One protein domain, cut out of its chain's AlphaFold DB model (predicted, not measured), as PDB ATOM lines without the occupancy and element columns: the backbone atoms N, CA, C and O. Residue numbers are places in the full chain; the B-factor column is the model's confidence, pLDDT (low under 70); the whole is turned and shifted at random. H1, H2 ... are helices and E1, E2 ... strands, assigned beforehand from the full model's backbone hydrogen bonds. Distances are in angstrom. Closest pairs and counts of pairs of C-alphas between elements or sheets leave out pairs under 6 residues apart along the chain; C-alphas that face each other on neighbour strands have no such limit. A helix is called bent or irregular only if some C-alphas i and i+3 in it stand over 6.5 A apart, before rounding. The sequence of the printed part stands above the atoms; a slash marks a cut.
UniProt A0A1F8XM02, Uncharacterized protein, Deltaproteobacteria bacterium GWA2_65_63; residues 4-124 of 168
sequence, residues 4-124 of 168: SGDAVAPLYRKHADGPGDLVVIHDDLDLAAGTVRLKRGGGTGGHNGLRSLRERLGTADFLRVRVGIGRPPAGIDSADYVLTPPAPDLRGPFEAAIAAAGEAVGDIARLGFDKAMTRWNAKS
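What this domain is: This is residues 4 to 124 of the 168 residues of an uncharacterized protein of Deltaproteobacteria bacterium GWA2_65_63 (UniProt A0A1F8XM02). A small twisted sheet of three strands has one face covered by a helical hairpin, the long helix H4 and the shorter H5, which folds back over the edge strand E2. Beyond the other edge, E1, a pair of touching helices, H1 and H2, makes a second helical part, and the short H3 lies away from the other helices. The printed part has 121 residues, with five named helices and three named strands in the order H1 E1 E2 H2 E3 H3 H4 H5; the class is mixed, helices and strands. The sheet runs E1 E3 E2 and is mixed. The whole is compact, with a radius of gyration of the C-alphas of 14.8 A and spans of 42 by 30 by 19 A.

Where its parts are: H1, residues 4 to 15, begins at C-alpha 4 at (134.510, 161.520, 116.424) and is 16.9 A long. E1, residues 23 to 28, is 15.1 A long; E2, residues 36 to 40, 13.8 A. H2 is residues 48 to 57, 14.1 A. E3, residues 63 to 68, is 16.0 A. H3 is residues 78 to 83, 8.8 A. H4, residues 88 to 111, begins at (144.932, 170.727, 140.836) and is 34.9 A long. H5, residues 113 to 124, is 17.2 A long and ends at (156.539, 179.059, 122.381). H1 and H4 are only just irregular: C-alphas 7 and 10, and C-alphas 89 and 92, are 6.8 A apart.

How they stand to each other: E3, the inner strand, is parallel to E1 at 26 degrees, with N 24 and O 63 2.8 A apart, within hydrogen-bond range. It is antiparallel to E2 at 152 degrees, with N 64 and O 39 2.7 A apart. The sheet is only just strongly twisted, its C-alphas up to 4.1 A off the best plane. H4 is on the sheet at a height of 8.4 A, along the strands at 16 degrees to E3 on the local plane; the closest C-alphas of H4 and E3 are those of Ala 101 and Val 65, 6.5 A. H5 is on the same face, over E2 at a height of 7.1 A, with Met 117 and Leu 38 closest, their C-alphas 5.2 A apart; these are two layers, helices on one face of a sheet. H4, with residues 104 to 108 alone, touches H5 in a hairpin, a shallow tilt of 30 degrees, opposite ways; the closest C-alphas are those of Asp 107 and Ala 116, 5.4 A. H2 only grazes the sheet with residues 49 to 53. H1 touches H2, the C-alphas of Gly 5 and Leu 53 closest at 3.9 A, the same way at 35.0 degrees, only just a steep tilt. H3 touches no helix. In H2 and H3 every O i to N i+4 pair is within hydrogen-bond range; in H1 6 of 8 are, in H4 18 of 20, in H5 6 of 8.

The domain as a whole: The two farthest C-alphas, of Asp 17 and Gly 75, are 43.8 A apart. The printed part has no cut and no long link. Mean pLDDT of the printed part is 94.8; residue 124 alone is under 70.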
ATOM      1  N   SER A   4     134.597 160.087 116.749       95.00
ATOM      2  CA  SER A   4     134.510 161.520 116.424       95.00
ATOM      3  C   SER A   4     134.317 161.775 114.924       95.00
ATOM      4  O   SER A   4     133.602 162.699 114.545       95.00
ATOM      5  N   GLY A   5     134.907 160.939 114.065       95.38
ATOM      6  CA  GLY A   5     134.734 161.036 112.618       95.38
ATOM      7  C   GLY A   5     133.299 160.782 112.156       95.38
ATOM      8  O   GLY A   5     132.868 161.408 111.192       95.38
ATOM      9  N   ASP A   6     132.543 159.927 112.849       96.62
ATOM     10  CA  ASP A   6     131.161 159.593 112.475       96.62
ATOM     11  C   ASP A   6     130.235 160.796 112.649       96.62
ATOM     12  O   ASP A   6     129.371 161.045 111.811       96.62
ATOM     13  N   ALA A   7     130.460 161.580 113.706       96.25
ATOM     14  CA  ALA A   7     129.703 162.796 113.973       96.25
ATOM     15  C   ALA A   7     130.101 163.955 113.043       96.25
ATOM     16  O   ALA A   7     129.246 164.709 112.585       96.25
ATOM     17  N   VAL A   8     131.399 164.103 112.752       97.06
ATOM     18  CA  VAL A   8     131.914 165.248 111.981       97.06
ATOM     19  C   VAL A   8     131.723 165.067 110.475       97.06
ATOM     20  O   VAL A   8     131.421 166.034 109.777       97.06
ATOM     21  N   ALA A   9     131.868 163.849 109.947       97.19
ATOM     22  CA  ALA A   9     131.895 163.621 108.504       97.19
ATOM     23  C   ALA A   9     130.622 164.049 107.745       97.19
ATOM     24  O   ALA A   9     130.770 164.625 106.665       97.19
ATOM     25  N   PRO A  10     129.388 163.833 108.247       97.69
ATOM     26  CA  PRO A  10     128.183 164.310 107.568       97.69
ATOM     27  C   PRO A  10     128.145 165.836 107.433       97.69
ATOM     28  O   PRO A  10     127.795 166.347 106.372       97.69
ATOM     29  N   LEU A  11     128.544 166.559 108.484       97.25
ATOM     30  CA  LEU A  11     128.588 168.021 108.471       97.25
ATOM     31  C   LEU A  11     129.701 168.533 107.559       97.25
ATOM     32  O   LEU A  11     129.455 169.415 106.744       97.25
ATOM     33  N   TYR A  12     130.890 167.934 107.643       97.38
ATOM     34  CA  TYR A  12     132.022 168.288 106.792       97.38
ATOM     35  C   TYR A  12     131.676 168.134 105.307       97.38
ATOM     36  O   TYR A  12     131.813 169.081 104.548       97.38
ATOM     37  N   ARG A  13     131.126 166.984 104.893       96.62
ATOM     38  CA  ARG A  13     130.756 166.749 103.482       96.62
ATOM     39  C   ARG A  13     129.654 167.677 102.976       96.62
ATOM     40  O   ARG A  13     129.540 167.871 101.773       96.62
ATOM     41  N   LYS A  14     128.809 168.185 103.875       97.75
ATOM     42  CA  LYS A  14     127.704 169.078 103.521       97.75
ATOM     43  C   LYS A  14     128.134 170.544 103.431       97.75
ATOM     44  O   LYS A  14     127.511 171.289 102.682       97.75
ATOM     45  N   HIS A  15     129.119 170.962 104.226       97.06
ATOM     46  CA  HIS A  15     129.394 172.382 104.470       97.06
ATOM     47  C   HIS A  15     130.824 172.837 104.173       97.06
ATOM     48  O   HIS A  15     131.025 174.039 104.047       97.06
ATOM     49  N   ALA A  16     131.800 171.933 104.115       96.50
ATOM     50  CA  ALA A  16     133.187 172.289 103.839       96.50
ATOM     51  C   ALA A  16     133.489 172.161 102.343       96.50
ATOM     52  O   ALA A  16     133.139 171.152 101.726       96.50
ATOM     53  N   ASP A  17     134.205 173.141 101.800       96.31
ATOM     54  CA  ASP A  17     134.733 173.108 100.436       96.31
ATOM     55  C   ASP A  17     136.092 172.390 100.395       96.31
ATOM     56  O   ASP A  17     136.484 171.815  99.377       96.31
ATOM     57  N   GLY A  18     136.812 172.359 101.522       95.12
ATOM     58  CA  GLY A  18     138.037 171.582 101.653       95.12
ATOM     59  C   GLY A  18     138.558 171.423 103.085       95.12
ATOM     60  O   GLY A  18     137.949 171.890 104.049       95.12
ATOM     61  N   PRO A  19     139.734 170.784 103.256       94.25
ATOM     62  CA  PRO A  19     140.295 170.504 104.580       94.25
ATOM     63  C   PRO A  19     140.574 171.769 105.403       94.25
ATOM     64  O   PRO A  19     140.544 171.725 106.630       94.25
ATOM     65  N   GLY A  20     140.826 172.899 104.735       95.25
ATOM     66  CA  GLY A  20     141.057 174.196 105.375       95.25
ATOM     67  C   GLY A  20     139.862 174.738 106.163       95.25
ATOM     68  O   GLY A  20     140.072 175.543 107.065       95.25
ATOM     69  N   ASP A  21     138.650 174.252 105.888       96.31
ATOM     70  CA  ASP A  21     137.417 174.719 106.538       96.31
ATOM     71  C   ASP A  21     137.106 173.953 107.830       96.31
ATOM     72  O   ASP A  21     136.163 174.275 108.553       96.31
ATOM     73  N   LEU A  22     137.910 172.932 108.148       97.69
ATOM     74  CA  LEU A  22     137.807 172.178 109.386       97.69
ATOM     75  C   LEU A  22     138.968 172.524 110.317       97.69
ATOM     76  O   LEU A  22     140.132 172.242 110.027       97.69
ATOM     77  N   VAL A  23     138.626 173.063 111.487       98.19
ATOM     78  CA  VAL A  23     139.556 173.271 112.599       98.19
ATOM     79  C   VAL A  23     139.246 172.268 113.705       98.19
ATOM     80  O   VAL A  23     138.153 172.260 114.263       98.19
ATOM     81  N   VAL A  24     140.221 171.427 114.041       98.00
ATOM     82  CA  VAL A  24     140.112 170.415 115.099       98.00
ATOM     83  C   VAL A  24     140.931 170.846 116.307       98.00
ATOM     84  O   VAL A  24     142.152 170.976 116.221       98.00
ATOM     85  N   ILE A  25     140.269 171.035 117.443       97.94
ATOM     86  CA  ILE A  25     140.927 171.259 118.733       97.94
ATOM     87  C   ILE A  25     141.097 169.901 119.410       97.94
ATOM     88  O   ILE A  25     140.131 169.141 119.495       97.94
ATOM     89  N   HIS A  26     142.307 169.571 119.854       97.12
ATOM     90  CA  HIS A  26     142.575 168.298 120.524       97.12
ATOM     91  C   HIS A  26     143.702 168.417 121.551       97.12
ATOM     92  O   HIS A  26     144.563 169.296 121.441       97.12
ATOM     93  N   ASP A  27     143.706 167.510 122.525       95.44
ATOM     94  CA  ASP A  27     144.795 167.355 123.478       95.44
ATOM     95  C   ASP A  27     146.031 166.725 122.822       95.44
ATOM     96  O   ASP A  27     145.947 165.974 121.844       95.44
ATOM     97  N   ASP A  28     147.209 167.086 123.322       95.50
ATOM     98  CA  ASP A  28     148.481 166.651 122.768       95.50
ATOM     99  C   ASP A  28     149.510 166.363 123.865       95.50
ATOM    100  O   ASP A  28     149.945 167.258 124.596       95.50
ATOM    101  N   LEU A  29     149.916 165.098 123.951       94.25
ATOM    102  CA  LEU A  29     150.881 164.603 124.937       94.25
ATOM    103  C   LEU A  29     152.313 165.076 124.655       94.25
ATOM    104  O   LEU A  29     153.150 165.094 125.556       94.25
ATOM    105  N   ASP A  30     152.622 165.452 123.412       91.50
ATOM    106  CA  ASP A  30     153.972 165.868 123.027       91.50
ATOM    107  C   ASP A  30     154.239 167.348 123.349       91.50
ATOM    108  O   ASP A  30     155.376 167.816 123.239       91.50
ATOM    109  N   LEU A  31     153.205 168.102 123.727       94.06
ATOM    110  CA  LEU A  31     153.298 169.507 124.107       94.06
ATOM    111  C   LEU A  31     153.194 169.660 125.624       94.06
ATOM    112  O   LEU A  31     152.385 169.004 126.275       94.06
ATOM    113  N   ALA A  32     153.994 170.567 126.188       93.81
ATOM    114  CA  ALA A  32     153.930 170.879 127.612       93.81
ATOM    115  C   ALA A  32     152.536 171.393 128.004       93.81
ATOM    116  O   ALA A  32     151.901 172.120 127.230       93.81
ATOM    117  N   ALA A  33     152.096 171.047 129.215       93.81
ATOM    118  CA  ALA A  33     150.811 171.468 129.760       93.81
ATOM    119  C   ALA A  33     150.595 172.982 129.596       93.81
ATOM    120  O   ALA A  33     151.463 173.785 129.941       93.81
ATOM    121  N   GLY A  34     149.452 173.365 129.032       93.81
ATOM    122  CA  GLY A  34     149.094 174.767 128.812       93.81
ATOM    123  C   GLY A  34     149.606 175.370 127.493       93.81
ATOM    124  O   GLY A  34     149.282 176.508 127.159       93.81
ATOM    125  N   THR A  35     150.401 174.630 126.712       95.69
ATOM    126  CA  THR A  35     150.940 175.118 125.432       95.69
ATOM    127  C   THR A  35     149.910 174.978 124.315       95.69
ATOM    128  O   THR A  35     149.425 173.880 124.071       95.69
ATOM    129  N   VAL A  36     149.648 176.044 123.557       97.62
ATOM    130  CA  VAL A  36     148.816 175.985 122.340       97.62
ATOM    131  C   VAL A  36     149.685 176.122 121.092       97.62
ATOM    132  O   VAL A  36     150.518 177.024 121.001       97.62
ATOM    133  N   ARG A  37     149.501 175.227 120.116       97.31
ATOM    134  CA  ARG A  37     150.198 175.261 118.817       97.31
ATOM    135  C   ARG A  37     149.228 175.044 117.672       97.31
ATOM    136  O   ARG A  37     148.298 174.252 117.784       97.31
ATOM    137  N   LEU A  38     149.517 175.663 116.533       98.19
ATOM    138  CA  LEU A  38     148.759 175.450 115.305       98.19
ATOM    139  C   LEU A  38     149.517 174.547 114.337       98.19
ATOM    140  O   LEU A  38     150.743 174.642 114.204       98.19
ATOM    141  N   LYS A  39     148.781 173.668 113.656       97.50
ATOM    142  CA  LYS A  39     149.322 172.750 112.650       97.50
ATOM    143  C   LYS A  39     148.297 172.471 111.554       97.50
ATOM    144  O   LYS A  39     147.115 172.349 111.839       97.50
ATOM    145  N   ARG A  40     148.761 172.339 110.312       97.69
ATOM    146  CA  ARG A  40     147.986 171.767 109.206       97.69
ATOM    147  C   ARG A  40     148.428 170.323 109.022       97.69
ATOM    148  O   ARG A  40     149.633 170.057 109.021       97.69
ATOM    149  N   GLY A  41     147.484 169.405 108.868       96.31
ATOM    150  CA  GLY A  41     147.834 168.032 108.533       96.31
ATOM    151  C   GLY A  41     148.585 167.262 109.624       96.31
ATOM    152  O   GLY A  41     148.615 167.615 110.808       96.31
ATOM    153  N   GLY A  42     149.258 166.199 109.186       93.88
ATOM    154  CA  GLY A  42     150.175 165.394 109.991       93.88
ATOM    155  C   GLY A  42     149.579 164.100 110.546       93.88
ATOM    156  O   GLY A  42     148.393 163.800 110.393       93.88
ATOM    157  N   GLY A  43     150.433 163.318 111.210       92.94
ATOM    158  CA  GLY A  43     150.043 162.056 111.842       92.94
ATOM    159  C   GLY A  43     149.038 162.239 112.981       92.94
ATOM    160  O   GLY A  43     148.795 163.350 113.447       92.94
ATOM    161  N   THR A  44     148.449 161.137 113.433       91.81
ATOM    162  CA  THR A  44     147.470 161.143 114.528       91.81
ATOM    163  C   THR A  44     148.125 161.168 115.906       91.81
ATOM    164  O   THR A  44     147.438 161.440 116.878       91.81
ATOM    165  N   GLY A  45     149.426 160.861 116.011       88.00
ATOM    166  CA  GLY A  45     150.137 160.831 117.296       88.00
ATOM    167  C   GLY A  45     149.540 159.833 118.294       88.00
ATOM    168  O   GLY A  45     149.560 160.078 119.488       88.00
ATOM    169  N   GLY A  46     148.915 158.755 117.805       90.62
ATOM    170  CA  GLY A  46     148.182 157.807 118.650       90.62
ATOM    171  C   GLY A  46     146.783 158.274 119.075       90.62
ATOM    172  O   GLY A  46     146.008 157.461 119.566       90.62
ATOM    173  N   HIS A  47     146.396 159.524 118.805       95.19
ATOM    174  CA  HIS A  47     145.105 160.072 119.215       95.19
ATOM    175  C   HIS A  47     143.936 159.437 118.439       95.19
ATOM    176  O   HIS A  47     143.787 159.608 117.222       95.19
ATOM    177  N   ASN A  48     143.042 158.748 119.156       95.44
ATOM    178  CA  ASN A  48     141.957 157.975 118.543       95.44
ATOM    179  C   ASN A  48     140.913 158.841 117.819       95.44
ATOM    180  O   ASN A  48     140.433 158.459 116.756       95.44
ATOM    181  N   GLY A  49     140.606 160.038 118.332       96.00
ATOM    182  CA  GLY A  49     139.715 160.987 117.648       96.00
ATOM    183  C   GLY A  49     140.249 161.441 116.283       96.00
ATOM    184  O   GLY A  49     139.537 161.361 115.285       96.00
ATOM    185  N   LEU A  50     141.528 161.834 116.203       97.12
ATOM    186  CA  LEU A  50     142.191 162.175 114.940       97.12
ATOM    187  C   LEU A  50     142.260 160.991 113.972       97.12
ATOM    188  O   LEU A  50     142.120 161.183 112.764       97.12
ATOM    189  N   ARG A  51     142.461 159.771 114.487       97.31
ATOM    190  CA  ARG A  51     142.401 158.544 113.682       97.31
ATOM    191  C   ARG A  51     141.020 158.375 113.048       97.31
ATOM    192  O   ARG A  51     140.939 158.266 111.829       97.31
ATOM    193  N   SER A  52     139.970 158.452 113.863       98.06
ATOM    194  CA  SER A  52     138.574 158.369 113.425       98.06
ATOM    195  C   SER A  52     138.241 159.436 112.374       98.06
ATOM    196  O   SER A  52     137.686 159.125 111.325       98.06
ATOM    197  N   LEU A  53     138.649 160.691 112.600       97.69
ATOM    198  CA  LEU A  53     138.467 161.775 111.630       97.69
ATOM    199  C   LEU A  53     139.150 161.464 110.300       97.69
ATOM    200  O   LEU A  53     138.503 161.519 109.260       97.69
ATOM    201  N   ARG A  54     140.428 161.080 110.320       97.00
ATOM    202  CA  ARG A  54     141.162 160.739 109.095       97.00
ATOM    203  C   ARG A  54     140.481 159.614 108.317       97.00
ATOM    204  O   ARG A  54     140.366 159.704 107.100       97.00
ATOM    205  N   GLU A  55     140.032 158.571 109.009       97.31
ATOM    206  CA  GLU A  55     139.356 157.425 108.395       97.31
ATOM    207  C   GLU A  55     138.019 157.817 107.756       97.31
ATOM    208  O   GLU A  55     137.718 157.380 106.648       97.31
ATOM    209  N   ARG A  56     137.218 158.663 108.416       97.38
ATOM    210  CA  ARG A  56     135.895 159.052 107.900       97.38
ATOM    211  C   ARG A  56     135.932 160.173 106.870       97.38
ATOM    212  O   ARG A  56     135.062 160.220 105.999       97.38
ATOM    213  N   LEU A  57     136.907 161.071 106.966       96.19
ATOM    214  CA  LEU A  57     137.074 162.191 106.041       96.19
ATOM    215  C   LEU A  57     137.921 161.821 104.816       96.19
ATOM    216  O   LEU A  57     137.843 162.509 103.806       96.19
ATOM    217  N   GLY A  58     138.729 160.757 104.891       95.81
ATOM    218  CA  GLY A  58     139.643 160.352 103.816       95.81
ATOM    219  C   GLY A  58     140.878 161.252 103.671       95.81
ATOM    220  O   GLY A  58     141.679 161.062 102.764       95.81
ATOM    221  N   THR A  59     141.056 162.223 104.567       95.88
ATOM    222  CA  THR A  59     142.194 163.146 104.591       95.88
ATOM    223  C   THR A  59     142.582 163.477 106.030       95.88
ATOM    224  O   THR A  59     141.761 163.431 106.947       95.88
ATOM    225  N   ALA A  60     143.856 163.810 106.232       95.88
ATOM    226  CA  ALA A  60     144.377 164.311 107.496       95.88
ATOM    227  C   ALA A  60     144.660 165.821 107.468       95.88
ATOM    228  O   ALA A  60     145.074 166.340 108.506       95.88
ATOM    229  N   ASP A  61     144.458 166.491 106.325       97.25
ATOM    230  CA  ASP A  61     144.980 167.829 105.990       97.25
ATOM    231  C   ASP A  61     144.230 168.993 106.643       97.25
ATOM    232  O   ASP A  61     144.560 170.158 106.419       97.25
ATOM    233  N   PHE A  62     143.254 168.678 107.491       97.75
ATOM    234  CA  PHE A  62     142.525 169.661 108.275       97.75
ATOM    235  C   PHE A  62     143.433 170.438 109.236       97.75
ATOM    236  O   PHE A  62     144.531 170.000 109.616       97.75
ATOM    237  N   LEU A  63     142.967 171.624 109.624       98.44
ATOM    238  CA  LEU A  63     143.669 172.509 110.544       98.44
ATOM    239  C   LEU A  63     143.515 171.998 111.978       98.44
ATOM    240  O   LEU A  63     142.488 171.435 112.351       98.44
ATOM    241  N   ARG A  64     144.544 172.189 112.801       98.31
ATOM    242  CA  ARG A  64     144.591 171.686 114.176       98.31
ATOM    243  C   ARG A  64     145.040 172.761 115.147       98.31
ATOM    244  O   ARG A  64     146.074 173.397 114.929       98.31
ATOM    245  N   VAL A  65     144.296 172.887 116.240       98.38
ATOM    246  CA  VAL A  65     144.685 173.611 117.450       98.38
ATOM    247  C   VAL A  65     145.082 172.560 118.481       98.38
ATOM    248  O   VAL A  65     144.239 171.867 119.046       98.38
ATOM    249  N   ARG A  66     146.389 172.396 118.675       97.94
ATOM    250  CA  ARG A  66     146.967 171.403 119.582       97.94
ATOM    251  C   ARG A  66     147.077 172.022 120.968       97.94
ATOM    252  O   ARG A  66     147.776 173.027 121.114       97.94
ATOM    253  N   VAL A  67     146.418 171.423 121.955       97.62
ATOM    254  CA  VAL A  67     146.448 171.852 123.357       97.62
ATOM    255  C   VAL A  67     147.320 170.886 124.145       97.62
ATOM    256  O   VAL A  67     146.997 169.714 124.290       97.62
ATOM    257  N   GLY A  68     148.452 171.370 124.637       96.00
ATOM    258  CA  GLY A  68     149.400 170.559 125.379       96.00
ATOM    259  C   GLY A  68     148.866 170.169 126.742       96.00
ATOM    260  O   GLY A  68     148.473 171.034 127.528       96.00
ATOM    261  N   ILE A  69     148.903 168.868 127.015       95.06
ATOM    262  CA  ILE A  69     148.554 168.288 128.317       95.06
ATOM    263  C   ILE A  69     149.775 167.704 129.037       95.06
ATOM    264  O   ILE A  69     149.704 167.435 130.228       95.06
ATOM    265  N   GLY A  70     150.922 167.612 128.358       92.88
ATOM    266  CA  GLY A  70     152.135 166.993 128.882       92.88
ATOM    267  C   GLY A  70     152.131 165.472 128.741       92.88
ATOM    268  O   GLY A  70     151.112 164.854 128.447       92.88
ATOM    269  N   ARG A  71     153.303 164.860 128.934       92.44
ATOM    270  CA  ARG A  71     153.425 163.399 128.945       92.44
ATOM    271  C   ARG A  71     153.058 162.835 130.317       92.44
ATOM    272  O   ARG A  71     153.378 163.478 131.323       92.44
ATOM    273  N   PRO A  72     152.484 161.620 130.368       91.12
ATOM    274  CA  PRO A  72     152.311 160.918 131.625       91.12
ATOM    275  C   PRO A  72     153.663 160.699 132.322       91.12
ATOM    276  O   PRO A  72     154.689 160.520 131.650       91.12
ATOM    277  N   PRO A  73     153.677 160.676 133.665       88.56
ATOM    278  CA  PRO A  73     154.782 160.117 134.431       88.56
ATOM    279  C   PRO A  73     155.136 158.696 133.974       88.56
ATOM    280  O   PRO A  73     154.300 157.968 133.434       88.56
ATOM    281  N   ALA A  74     156.383 158.288 134.211       91.44
ATOM    282  CA  ALA A  74     156.836 156.946 133.869       91.44
ATOM    283  C   ALA A  74     155.943 155.877 134.527       91.44
ATOM    284  O   ALA A  74     155.613 155.978 135.705       91.44
ATOM    285  N   GLY A  75     155.569 154.854 133.754       89.69
ATOM    286  CA  GLY A  75     154.739 153.741 134.225       89.69
ATOM    287  C   GLY A  75     153.226 153.963 134.132       89.69
ATOM    288  O   GLY A  75     152.484 153.029 134.412       89.69
ATOM    289  N   ILE A  76     152.763 155.144 133.711       91.00
ATOM    290  CA  ILE A  76     151.337 155.409 133.474       91.00
ATOM    291  C   ILE A  76     151.040 155.301 131.977       91.00
ATOM    292  O   ILE A  76     151.716 155.926 131.154       91.00
ATOM    293  N   ASP A  77     150.020 154.514 131.621       93.19
ATOM    294  CA  ASP A  77     149.565 154.411 130.239       93.19
ATOM    295  C   ASP A  77     148.951 155.734 129.756       93.19
ATOM    296  O   ASP A  77     148.295 156.471 130.496       93.19
ATOM    297  N   SER A  78     149.160 156.046 128.478       91.62
ATOM    298  CA  SER A  78     148.667 157.299 127.904       91.62
ATOM    299  C   SER A  78     147.138 157.370 127.870       91.62
ATOM    300  O   SER A  78     146.597 158.463 128.012       91.62
ATOM    301  N   ALA A  79     146.437 156.243 127.700       91.81
ATOM    302  CA  ALA A  79     144.978 156.204 127.729       91.81
ATOM    303  C   ALA A  79     144.443 156.482 129.138       91.81
ATOM    304  O   ALA A  79     143.518 157.277 129.285       91.81
ATOM    305  N   ASP A  80     145.056 155.904 130.170       92.62
ATOM    306  CA  ASP A  80     144.657 156.156 131.558       92.62
ATOM    307  C   ASP A  80     144.908 157.615 131.953       92.62
ATOM    308  O   ASP A  80     144.068 158.253 132.594       92.62
ATOM    309  N   TYR A  81     146.033 158.181 131.510       92.50
ATOM    310  CA  TYR A  81     146.384 159.574 131.775       92.50
ATOM    311  C   TYR A  81     145.348 160.563 131.227       92.50
ATOM    312  O   TYR A  81     144.899 161.439 131.962       92.50
ATOM    313  N   VAL A  82     144.916 160.406 129.968       92.75
ATOM    314  CA  VAL A  82     143.935 161.324 129.350       92.75
ATOM    315  C   VAL A  82     142.513 161.157 129.890       92.75
ATOM    316  O   VAL A  82     141.675 162.037 129.701       92.75
ATOM    317  N   LEU A  83     142.220 160.032 130.546       93.12
ATOM    318  CA  LEU A  83     140.920 159.758 131.164       93.12
ATOM    319  C   LEU A  83     140.866 160.161 132.644       93.12
ATOM    320  O   LEU A  83     139.785 160.190 133.233       93.12
ATOM    321  N   THR A  84     142.011 160.487 133.244       92.25
ATOM    322  CA  THR A  84     142.111 160.887 134.648       92.25
ATOM    323  C   THR A  84     141.913 162.400 134.793       92.25
ATOM    324  O   THR A  84     142.446 163.171 133.991       92.25
ATOM    325  N   PRO A  85     141.182 162.874 135.822       92.25
ATOM    326  CA  PRO A  85     141.092 164.301 136.102       92.25
ATOM    327  C   PRO A  85     142.478 164.933 136.291       92.25
ATOM    328  O   PRO A  85     143.325 164.360 136.984       92.25
ATOM    329  N   PRO A  86     142.720 166.129 135.734       89.12
ATOM    330  CA  PRO A  86     144.010 166.779 135.872       89.12
ATOM    331  C   PRO A  86     144.300 167.153 137.323       89.12
ATOM    332  O   PRO A  86     143.403 167.525 138.089       89.12
ATOM    333  N   ALA A  87     145.584 167.098 137.674       89.31
ATOM    334  CA  ALA A  87     146.059 167.521 138.978       89.31
ATOM    335  C   ALA A  87     145.680 168.996 139.249       89.31
ATOM    336  O   ALA A  87     145.594 169.798 138.311       89.31
ATOM    337  N   PRO A  88     145.419 169.383 140.512       91.88
ATOM    338  CA  PRO A  88     144.932 170.727 140.836       91.88
ATOM    339  C   PRO A  88     145.822 171.872 140.331       91.88
ATOM    340  O   PRO A  88     145.311 172.932 139.982       91.88
ATOM    341  N   ASP A  89     147.133 171.654 140.257       91.31
ATOM    342  CA  ASP A  89     148.129 172.609 139.763       91.31
ATOM    343  C   ASP A  89     148.071 172.829 138.241       91.31
ATOM    344  O   ASP A  89     148.501 173.876 137.756       91.31
ATOM    345  N   LEU A  90     147.486 171.893 137.488       91.06
ATOM    346  CA  LEU A  90     147.278 172.014 136.042       91.06
ATOM    347  C   LEU A  90     146.007 172.783 135.669       91.06
ATOM    348  O   LEU A  90     145.866 173.177 134.511       91.06
ATOM    349  N   ARG A  91     145.105 173.058 136.624       91.12
ATOM    350  CA  ARG A  91     143.846 173.775 136.353       91.12
ATOM    351  C   ARG A  91     144.083 175.149 135.731       91.12
ATOM    352  O   ARG A  91     143.564 175.415 134.655       91.12
ATOM    353  N   GLY A  92     144.922 175.977 136.354       93.62
ATOM    354  CA  GLY A  92     145.243 177.316 135.843       93.62
ATOM    355  C   GLY A  92     145.863 177.297 134.436       93.62
ATOM    356  O   GLY A  92     145.359 177.978 133.542       93.62
ATOM    357  N   PRO A  93     146.918 176.492 134.190       93.00
ATOM    358  CA  PRO A  93     147.466 176.297 132.847       93.00
ATOM    359  C   PRO A  93     146.432 175.844 131.806       93.00
ATOM    360  O   PRO A  93     146.466 176.315 130.671       93.00
ATOM    361  N   PHE A  94     145.510 174.951 132.172       94.94
ATOM    362  CA  PHE A  94     144.482 174.456 131.254       94.94
ATOM    363  C   PHE A  94     143.391 175.486 130.981       94.94
ATOM    364  O   PHE A  94     143.014 175.653 129.825       94.94
ATOM    365  N   GLU A  95     142.938 176.237 131.982       95.19
ATOM    366  CA  GLU A  95     142.008 177.356 131.782       95.19
ATOM    367  C   GLU A  95     142.598 178.405 130.832       95.19
ATOM    368  O   GLU A  95     141.949 178.812 129.863       95.19
ATOM    369  N   ALA A  96     143.867 178.771 131.039       95.00
ATOM    370  CA  ALA A  96     144.580 179.677 130.146       95.00
ATOM    371  C   ALA A  96     144.700 179.107 128.723       95.00
ATOM    372  O   ALA A  96     144.525 179.835 127.744       95.00
ATOM    373  N   ALA A  97     144.960 177.804 128.590       96.12
ATOM    374  CA  ALA A  97     145.062 177.150 127.292       96.12
ATOM    375  C   ALA A  97     143.721 177.033 126.562       96.12
ATOM    376  O   ALA A  97     143.694 177.175 125.343       96.12
ATOM    377  N   ILE A  98     142.614 176.829 127.277       96.31
ATOM    378  CA  ILE A  98     141.263 176.822 126.701       96.31
ATOM    379  C   ILE A  98     140.940 178.204 126.124       96.31
ATOM    380  O   ILE A  98     140.538 178.304 124.962       96.31
ATOM    381  N   ALA A  99     141.183 179.272 126.891       97.00
ATOM    382  CA  ALA A  99     141.006 180.639 126.405       97.00
ATOM    383  C   ALA A  99     141.905 180.921 125.186       97.00
ATOM    384  O   ALA A  99     141.444 181.418 124.159       97.00
ATOM    385  N   ALA A 100     143.177 180.523 125.260       97.25
ATOM    386  CA  ALA A 100     144.128 180.670 124.165       97.25
ATOM    387  C   ALA A 100     143.730 179.878 122.909       97.25
ATOM    388  O   ALA A 100     143.909 180.372 121.798       97.25
ATOM    389  N   ALA A 101     143.174 178.675 123.055       98.06
ATOM    390  CA  ALA A 101     142.682 177.878 121.936       98.06
ATOM    391  C   ALA A 101     141.504 178.571 121.234       98.06
ATOM    392  O   ALA A 101     141.476 178.612 120.004       98.06
ATOM    393  N   GLY A 102     140.582 179.174 121.994       97.94
ATOM    394  CA  GLY A 102     139.494 179.989 121.445       97.94
ATOM    395  C   GLY A 102     140.009 181.190 120.646       97.94
ATOM    396  O   GLY A 102     139.600 181.398 119.502       97.94
ATOM    397  N   GLU A 103     140.979 181.922 121.196       98.12
ATOM    398  CA  GLU A 103     141.643 183.020 120.481       98.12
ATOM    399  C   GLU A 103     142.372 182.538 119.225       98.12
ATOM    400  O   GLU A 103     142.331 183.198 118.189       98.12
ATOM    401  N   ALA A 104     142.996 181.360 119.270       98.25
ATOM    402  CA  ALA A 104     143.674 180.787 118.116       98.25
ATOM    403  C   ALA A 104     142.699 180.446 116.979       98.25
ATOM    404  O   ALA A 104     143.002 180.720 115.818       98.25
ATOM    405  N   VAL A 105     141.513 179.912 117.293       98.31
ATOM    406  CA  VAL A 105     140.438 179.712 116.305       98.31
ATOM    407  C   VAL A 105     139.969 181.053 115.736       98.31
ATOM    408  O   VAL A 105     139.827 181.190 114.520       98.31
ATOM    409  N   GLY A 106     139.788 182.062 116.592       98.25
ATOM    410  CA  GLY A 106     139.437 183.413 116.161       98.25
ATOM    411  C   GLY A 106     140.481 184.029 115.224       98.25
ATOM    412  O   GLY A 106     140.128 184.626 114.210       98.25
ATOM    413  N   ASP A 107     141.768 183.851 115.520       98.31
ATOM    414  CA  ASP A 107     142.872 184.302 114.670       98.31
ATOM    415  C   ASP A 107     142.892 183.559 113.325       98.31
ATOM    416  O   ASP A 107     143.120 184.194 112.297       98.31
ATOM    417  N   ILE A 108     142.611 182.248 113.296       98.12
ATOM    418  CA  ILE A 108     142.482 181.490 112.038       98.12
ATOM    419  C   ILE A 108     141.376 182.096 111.168       98.12
ATOM    420  O   ILE A 108     141.614 182.364 109.992       98.12
ATOM    421  N   ALA A 109     140.202 182.363 111.748       97.19
ATOM    422  CA  ALA A 109     139.059 182.909 111.020       97.19
ATOM    423  C   ALA A 109     139.290 184.348 110.520       97.19
ATOM    424  O   ALA A 109     138.840 184.703 109.434       97.19
ATOM    425  N   ARG A 110     139.992 185.187 111.295       98.00
ATOM    426  CA  ARG A 110     140.203 186.612 110.968       98.00
ATOM    427  C   ARG A 110     141.419 186.867 110.082       98.00
ATOM    428  O   ARG A 110     141.390 187.763 109.245       98.00
ATOM    429  N   LEU A 111     142.514 186.142 110.310       97.25
ATOM    430  CA  LEU A 111     143.819 186.415 109.693       97.25
ATOM    431  C   LEU A 111     144.192 185.397 108.610       97.25
ATOM    432  O   LEU A 111     145.133 185.639 107.850       97.25
ATOM    433  N   GLY A 112     143.494 184.262 108.567       97.31
ATOM    434  CA  GLY A 112     143.903 183.081 107.821       97.31
ATOM    435  C   GLY A 112     144.938 182.243 108.579       97.31
ATOM    436  O   GLY A 112     145.674 182.724 109.451       97.31
ATOM    437  N   PHE A 113     145.011 180.959 108.224       97.62
ATOM    438  CA  PHE A 113     145.800 179.971 108.960       97.62
ATOM    439  C   PHE A 113     147.298 180.304 109.036       97.62
ATOM    440  O   PHE A 113     147.878 180.198 110.110       97.62
ATOM    441  N   ASP A 114     147.932 180.729 107.941       97.31
ATOM    442  CA  ASP A 114     149.398 180.874 107.900       97.31
ATOM    443  C   ASP A 114     149.898 182.003 108.824       97.31
ATOM    444  O   ASP A 114     150.900 181.859 109.540       97.31
ATOM    445  N   LYS A 115     149.153 183.116 108.884       97.56
ATOM    446  CA  LYS A 115     149.439 184.233 109.797       97.56
ATOM    447  C   LYS A 115     149.183 183.839 111.249       97.56
ATOM    448  O   LYS A 115     150.035 184.088 112.106       97.56
ATOM    449  N   ALA A 116     148.049 183.187 111.519       97.56
ATOM    450  CA  ALA A 116     147.736 182.672 112.847       97.56
ATOM    451  C   ALA A 116     148.820 181.688 113.320       97.56
ATOM    452  O   ALA A 116     149.346 181.817 114.425       97.56
ATOM    453  N   MET A 117     149.231 180.752 112.464       97.00
ATOM    454  CA  MET A 117     150.248 179.748 112.776       97.00
ATOM    455  C   MET A 117     151.586 180.386 113.140       97.00
ATOM    456  O   MET A 117     152.189 179.997 114.140       97.00
ATOM    457  N   THR A 118     152.028 181.390 112.381       96.94
ATOM    458  CA  THR A 118     153.265 182.128 112.677       96.94
ATOM    459  C   THR A 118     153.202 182.780 114.060       96.94
ATOM    460  O   THR A 118     154.105 182.595 114.876       96.94
ATOM    461  N   ARG A 119     152.101 183.476 114.364       95.25
ATOM    462  CA  ARG A 119     151.872 184.157 115.650       95.25
ATOM    463  C   ARG A 119     151.866 183.187 116.833       95.25
ATOM    464  O   ARG A 119     152.536 183.435 117.833       95.25
ATOM    465  N   TRP A 120     151.125 182.087 116.725       96.44
ATOM    466  CA  TRP A 120     150.952 181.133 117.823       96.44
ATOM    467  C   TRP A 120     152.174 180.244 118.040       96.44
ATOM    468  O   TRP A 120     152.539 179.973 119.181       96.44
ATOM    469  N   ASN A 121     152.876 179.857 116.974       95.75
ATOM    470  CA  ASN A 121     154.054 179.003 117.105       95.75
ATOM    471  C   ASN A 121     155.325 179.779 117.508       95.75
ATOM    472  O   ASN A 121     156.262 179.157 118.018       95.75
ATOM    473  N   ALA A 122     155.358 181.109 117.339       87.50
ATOM    474  CA  ALA A 122     156.466 181.966 117.776       87.50
ATOM    475  C   ALA A 122     156.526 182.165 119.302       87.50
ATOM    476  O   ALA A 122     157.616 182.129 119.871       87.50
ATOM    477  N   LYS A 123     155.370 182.299 119.977       70.19
ATOM    478  CA  LYS A 123     155.265 182.524 121.442       70.19
ATOM    479  C   LYS A 123     155.959 181.454 122.286       70.19
ATOM    480  O   LYS A 123     156.376 181.676 123.408       70.19
ATOM    481  N   SER A 124     156.094 180.274 121.717       57.38
ATOM    482  CA  SER A 124     156.539 179.059 122.381       57.38
ATOM    483  C   SER A 124     158.026 178.737 122.175       57.38
ATOM    484  O   SER A 124     158.452 177.610 122.430       57.38
TER     485      SER A 124